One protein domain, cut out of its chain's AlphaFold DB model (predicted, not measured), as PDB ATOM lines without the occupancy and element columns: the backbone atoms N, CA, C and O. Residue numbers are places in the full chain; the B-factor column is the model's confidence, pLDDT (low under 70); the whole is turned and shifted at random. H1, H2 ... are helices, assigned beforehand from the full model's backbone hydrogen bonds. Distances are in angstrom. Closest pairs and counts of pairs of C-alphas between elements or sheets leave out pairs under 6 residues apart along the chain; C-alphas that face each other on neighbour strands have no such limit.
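This is residues 2 to 46 of the 150 residues of an uncharacterized protein of Lophiostoma macrostomum CBS 122681 (UniProt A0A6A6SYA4). One long helix, H3, makes one end of an extended model and sticks out as an arm with residues 31 to 36 and 38 to 44; at the other end two short helices, H1 and H2, run side by side in opposite ways, with few contacts between them. H2 lies between H1 and H3 in space as it does along the chain, and H3 leads on from it in roughly the same direction. The printed part has 45 residues with three named helices, in the order H1, H2, H3, and no named strand; the class is all helix. It is only just extended, close to loose, with a radius of gyration of the C-alphas of 14.5 A, and its C-alphas span 42 by 20 by 15 A.

H3, the longest helix, holds the 16 residues 27 to 42 and measures 22.5 A from first to last C-alpha. It begins at C-alpha 27 at (81.322, 131.035, 103.163) and ends at C-alpha 42 at (65.150, 115.369, 104.142). H2 holds residues 16 to 21 and measures 8.8 A. H1 holds residues 2 to 9 and measures 10.5 A, with C-alpha 2 at (89.435, 133.862, 119.574).

H3 and H2 are close but not clearly touching, with 2 pairs of C-alphas within 8 A. Their closest C-alphas are those of Leu 29 and Leu 21, 6.4 A apart. They run the same way at a steep tilt of 35.4 degrees, only just past shallow, and their centres are 18.9 A apart. H2 and H1 are also close but not clearly touching, again with 2 pairs of C-alphas within 8 A. Their closest C-alphas are those of Leu 19 and Ala 4, 5.8 A apart. They run opposite ways at a shallow tilt of 16 degrees, with their centres 11.5 A apart. H1 and H3 are apart. In H1, H2 and H3 every pair of O i and N i+4 is within hydrogen-bond range.

The two C-alphas farthest apart are those of Gly 11 and Gln 44, at 42.6 A; the first and last printed C-alphas, of Val 2 and Arg 46, are 30.4 A apart. Residues 31 to 36 belong to H3 and stand free; residues 38 to 44 stand free too, of which 38 to 42 belong to H3. The other 32 residues span 39 by 21 by 14 A, with a radius of gyration of 12.0 A. The printed part has no cut. The link from H2 to H3 is tight, with 5 residues, and the link from H1 to H2 is short, with 6 residues. The mean pLDDT of the printed part is 78.6; it is under 70 in residues 2 to 17, and H3 has a mean of 93.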
ATOM      1  N   VAL A   2      88.893 134.360 118.300       67.94
ATOM      2  CA  VAL A   2      89.435 133.862 119.574       67.94
ATOM      3  C   VAL A   2      90.171 132.535 119.425       67.94
ATOM      4  O   VAL A   2      91.308 132.414 119.853       67.94
ATOM      5  N   LEU A   3      89.581 131.553 118.740       65.19
ATOM      6  CA  LEU A   3      90.202 130.237 118.558       65.19
ATOM      7  C   LEU A   3      91.489 130.278 117.717       65.19
ATOM      8  O   LEU A   3      92.436 129.555 118.024       65.19
ATOM      9  N   ALA A   4      91.544 131.128 116.689       64.56
ATOM     10  CA  ALA A   4      92.744 131.324 115.878       64.56
ATOM     11  C   ALA A   4      93.858 132.012 116.684       64.56
ATOM     12  O   ALA A   4      94.995 131.550 116.673       64.56
ATOM     13  N   GLU A   5      93.510 133.041 117.459       66.31
ATOM     14  CA  GLU A   5      94.434 133.727 118.373       66.31
ATOM     15  C   GLU A   5      94.963 132.772 119.453       66.31
ATOM     16  O   GLU A   5      96.154 132.766 119.769       66.31
ATOM     17  N   MET A   6      94.103 131.888 119.970       67.62
ATOM     18  CA  MET A   6      94.508 130.840 120.904       67.62
ATOM     19  C   MET A   6      95.464 129.830 120.257       67.62
ATOM     20  O   MET A   6      96.450 129.452 120.885       67.62
ATOM     21  N   ALA A   7      95.214 129.395 119.019       63.56
ATOM     22  CA  ALA A   7      96.081 128.450 118.312       63.56
ATOM     23  C   ALA A   7      97.481 129.032 118.038       63.56
ATOM     24  O   ALA A   7      98.487 128.359 118.282       63.56
ATOM     25  N   GLU A   8      97.548 130.299 117.614       66.19
ATOM     26  CA  GLU A   8      98.806 131.027 117.415       66.19
ATOM     27  C   GLU A   8      99.604 131.149 118.723       66.19
ATOM     28  O   GLU A   8     100.810 130.891 118.747       66.19
ATOM     29  N   MET A   9      98.933 131.457 119.836       61.75
ATOM     30  CA  MET A   9      99.575 131.662 121.136       61.75
ATOM     31  C   MET A   9     100.125 130.369 121.775       61.75
ATOM     32  O   MET A   9     101.098 130.428 122.528       61.75
ATOM     33  N   VAL A  10      99.567 129.190 121.460       61.00
ATOM     34  CA  VAL A  10     100.088 127.877 121.924       61.00
ATOM     35  C   VAL A  10     101.293 127.405 121.091       61.00
ATOM     36  O   VAL A  10     101.862 126.350 121.361       61.00
ATOM     37  N   GLY A  11     101.717 128.157 120.068       53.97
ATOM     38  CA  GLY A  11     102.793 127.735 119.166       53.97
ATOM     39  C   GLY A  11     102.404 126.550 118.274       53.97
ATOM     40  O   GLY A  11     103.243 126.014 117.551       53.97
ATOM     41  N   MET A  12     101.125 126.160 118.280       56.66
ATOM     42  CA  MET A  12     100.543 125.274 117.281       56.66
ATOM     43  C   MET A  12     100.119 126.135 116.096       56.66
ATOM     44  O   MET A  12      98.936 126.377 115.875       56.66
ATOM     45  N   GLY A  13     101.109 126.621 115.346       57.69
ATOM     46  CA  GLY A  13     100.897 127.257 114.049       57.69
ATOM     47  C   GLY A  13     100.300 126.253 113.064       57.69
ATOM     48  O   GLY A  13     101.008 125.681 112.238       57.69
ATOM     49  N   VAL A  14      98.998 125.991 113.180       53.75
ATOM     50  CA  VAL A  14      98.232 125.221 112.202       53.75
ATOM     51  C   VAL A  14      98.032 126.129 110.983       53.75
ATOM     52  O   VAL A  14      97.665 127.293 111.159       53.75
ATOM     53  N   PRO A  15      98.290 125.664 109.746       54.28
ATOM     54  CA  PRO A  15      98.286 126.534 108.578       54.28
ATOM     55  C   PRO A  15      96.943 127.249 108.388       54.28
ATOM     56  O   PRO A  15      95.871 126.652 108.497       54.28
ATOM     57  N   SER A  16      97.063 128.531 108.040       65.88
ATOM     58  CA  SER A  16      96.052 129.590 107.898       65.88
ATOM     59  C   SER A  16      94.737 129.280 107.166       65.88
ATOM     60  O   SER A  16      93.838 130.109 107.195       65.88
ATOM     61  N   SER A  17      94.583 128.136 106.500       66.31
ATOM     62  CA  SER A  17      93.368 127.780 105.754       66.31
ATOM     63  C   SER A  17      92.300 127.120 106.624       66.31
ATOM     64  O   SER A  17      91.125 127.432 106.459       66.31
ATOM     65  N   LEU A  18      92.681 126.259 107.577       70.81
ATOM     66  CA  LEU A  18      91.712 125.654 108.502       70.81
ATOM     67  C   LEU A  18      91.154 126.701 109.466       70.81
ATOM     68  O   LEU A  18      89.957 126.734 109.706       70.81
ATOM     69  N   LEU A  19      92.006 127.590 109.980       73.25
ATOM     70  CA  LEU A  19      91.551 128.677 110.844       73.25
ATOM     71  C   LEU A  19      90.639 129.652 110.089       73.25
ATOM     72  O   LEU A  19      89.611 130.023 110.633       73.25
ATOM     73  N   LYS A  20      90.931 129.973 108.819       74.75
ATOM     74  CA  LYS A  20      90.015 130.755 107.965       74.75
ATOM     75  C   LYS A  20      88.681 130.053 107.720       74.75
ATOM     76  O   LYS A  20      87.645 130.698 107.700       74.75
ATOM     77  N   LEU A  21      88.687 128.727 107.566       77.75
ATOM     78  CA  LEU A  21      87.455 127.946 107.417       77.75
ATOM     79  C   LEU A  21      86.551 128.048 108.653       77.75
ATOM     80  O   LEU A  21      85.332 127.991 108.517       77.75
ATOM     81  N   LEU A  22      87.151 128.173 109.836       77.88
ATOM     82  CA  LEU A  22      86.457 128.277 111.118       77.88
ATOM     83  C   LEU A  22      86.033 129.715 111.453       77.88
ATOM     84  O   LEU A  22      85.487 129.948 112.531       77.88
ATOM     85  N   GLU A  23      86.301 130.688 110.573       79.62
ATOM     86  CA  GLU A  23      85.814 132.053 110.760       79.62
ATOM     87  C   GLU A  23      84.292 132.067 110.742       79.62
ATOM     88  O   GLU A  23      83.657 131.350 109.972       79.62
ATOM     89  N   LYS A  24      83.710 132.902 111.607       75.12
ATOM     90  CA  LYS A  24      82.257 133.027 111.744       75.12
ATOM     91  C   LYS A  24      81.578 133.304 110.398       75.12
ATOM     92  O   LYS A  24      80.523 132.745 110.124       75.12
ATOM     93  N   ASP A  25      82.227 134.105 109.558       80.31
ATOM     94  CA  ASP A  25      81.718 134.523 108.252       80.31
ATOM     95  C   ASP A  25      82.300 133.686 107.094       80.31
ATOM     96  O   ASP A  25      82.300 134.105 105.938       80.31
ATOM     97  N   SER A  26      82.826 132.493 107.391       86.38
ATOM     98  CA  SER A  26      83.337 131.558 106.387       86.38
ATOM     99  C   SER A  26      82.212 131.084 105.466       86.38
ATOM    100  O   SER A  26      81.327 130.331 105.878       86.38
ATOM    101  N   GLU A  27      82.283 131.467 104.188       88.56
ATOM    102  CA  GLU A  27      81.322 131.035 103.163       88.56
ATOM    103  C   GLU A  27      81.237 129.508 103.078       88.56
ATOM    104  O   GLU A  27      80.156 128.935 102.982       88.56
ATOM    105  N   VAL A  28      82.379 128.826 103.185       88.56
ATOM    106  CA  VAL A  28      82.424 127.362 103.122       88.56
ATOM    107  C   VAL A  28      81.699 126.748 104.319       88.56
ATOM    108  O   VAL A  28      80.975 125.768 104.153       88.56
ATOM    109  N   LEU A  29      81.852 127.317 105.520       87.88
ATOM    110  CA  LEU A  29      81.142 126.844 106.710       87.88
ATOM    111  C   LEU A  29      79.635 127.098 106.603       87.88
ATOM    112  O   LEU A  29      78.856 126.209 106.944       87.88
ATOM    113  N   GLY A  30      79.235 128.248 106.058       90.56
ATOM    114  CA  GLY A  30      77.837 128.551 105.746       90.56
ATOM    115  C   GLY A  30      77.228 127.540 104.772       90.56
ATOM    116  O   GLY A  30      76.198 126.941 105.065       90.56
ATOM    117  N   HIS A  31      77.916 127.249 103.665       92.88
ATOM    118  CA  HIS A  31      77.468 126.252 102.689       92.88
ATOM    119  C   HIS A  31      77.368 124.841 103.296       92.88
ATOM    120  O   HIS A  31      76.411 124.116 103.020       92.88
ATOM    121  N   MET A  32      78.330 124.446 104.141       92.31
ATOM    122  CA  MET A  32      78.282 123.162 104.850       92.31
ATOM    123  C   MET A  32      77.108 123.093 105.833       92.31
ATOM    124  O   MET A  32      76.474 122.042 105.948       92.31
ATOM    125  N   LEU A  33      76.797 124.193 106.527       93.12
ATOM    126  CA  LEU A  33      75.641 124.274 107.415       93.12
ATOM    127  C   LEU A  33      74.333 124.135 106.630       93.12
ATOM    128  O   LEU A  33      73.486 123.331 107.012       93.12
ATOM    129  N   ASP A  34      74.186 124.851 105.517       95.12
ATOM    130  CA  ASP A  34      72.992 124.779 104.671       95.12
ATOM    131  C   ASP A  34      72.769 123.363 104.125       95.12
ATOM    132  O   ASP A  34      71.654 122.830 104.168       95.12
ATOM    133  N   GLU A  35      73.838 122.709 103.661       96.44
ATOM    134  CA  GLU A  35      73.768 121.323 103.204       96.44
ATOM    135  C   GLU A  35      73.396 120.368 104.345       96.44
ATOM    136  O   GLU A  35      72.527 119.509 104.171       96.44
ATOM    137  N   PHE A  36      73.990 120.544 105.528       95.81
ATOM    138  CA  PHE A  36      73.648 119.765 106.714       95.81
ATOM    139  C   PHE A  36      72.172 119.925 107.094       95.81
ATOM    140  O   PHE A  36      71.484 118.923 107.298       95.81
ATOM    141  N   VAL A  37      71.657 121.156 107.141       96.38
ATOM    142  CA  VAL A  37      70.253 121.443 107.476       96.38
ATOM    143  C   VAL A  37      69.314 120.805 106.457       96.38
ATOM    144  O   VAL A  37      68.327 120.173 106.841       96.38
ATOM    145  N   ARG A  38      69.638 120.890 105.162       96.12
ATOM    146  CA  ARG A  38      68.879 120.209 104.105       96.12
ATOM    147  C   ARG A  38      68.826 118.698 104.339       96.12
ATOM    148  O   ARG A  38      67.740 118.126 104.358       96.12
ATOM    149  N   LEU A  39      69.973 118.061 104.582       95.19
ATOM    150  CA  LEU A  39      70.057 116.616 104.822       95.19
ATOM    151  C   LEU A  39      69.297 116.187 106.080       95.19
ATOM    152  O   LEU A  39      68.616 115.161 106.074       95.19
ATOM    153  N   VAL A  40      69.391 116.969 107.155       94.50
ATOM    154  CA  VAL A  40      68.658 116.735 108.402       94.50
ATOM    155  C   VAL A  40      67.152 116.759 108.157       94.50
ATOM    156  O   VAL A  40      66.452 115.859 108.625       94.50
ATOM    157  N   ASN A  41      66.663 117.738 107.400       91.94
ATOM    158  CA  ASN A  41      65.246 117.866 107.080       91.94
ATOM    159  C   ASN A  41      64.761 116.724 106.178       91.94
ATOM    160  O   ASN A  41      63.777 116.061 106.514       91.94
ATOM    161  N   ASP A  42      65.486 116.433 105.096       90.06
ATOM    162  CA  ASP A  42      65.150 115.369 104.142       90.06
ATOM    163  C   ASP A  42      65.105 113.996 104.827       90.06
ATOM    164  O   ASP A  42      64.167 113.215 104.656       90.06
ATOM    165  N   ALA A  43      66.103 113.707 105.664       88.44
ATOM    166  CA  ALA A  43      66.175 112.462 106.412       88.44
ATOM    167  C   ALA A  43      65.332 112.479 107.699       88.44
ATOM    168  O   ALA A  43      65.324 111.483 108.424       88.44
ATOM    169  N   GLN A  44      64.619 113.565 108.015       90.06
ATOM    170  CA  GLN A  44      63.849 113.734 109.255       90.06
ATOM    171  C   GLN A  44      64.688 113.406 110.504       90.06
ATOM    172  O   GLN A  44      64.261 112.652 111.387       90.06
ATOM    173  N   ILE A  45      65.946 113.844 110.537       91.50
ATOM    174  CA  ILE A  45      66.853 113.637 111.667       91.50
ATOM    175  C   ILE A  45      66.461 114.613 112.766       91.50
ATOM    176  O   ILE A  45      66.335 115.811 112.548       91.50
ATOM    177  N   ARG A  46      66.272 114.094 113.979       92.88
ATOM    178  CA  ARG A  46      66.074 114.959 115.133       92.88
ATOM    179  C   ARG A  46      67.418 115.543 115.553       92.88
ATOM    180  O   ARG A  46      68.318 114.787 115.910       92.88
TER     181      ARG A  46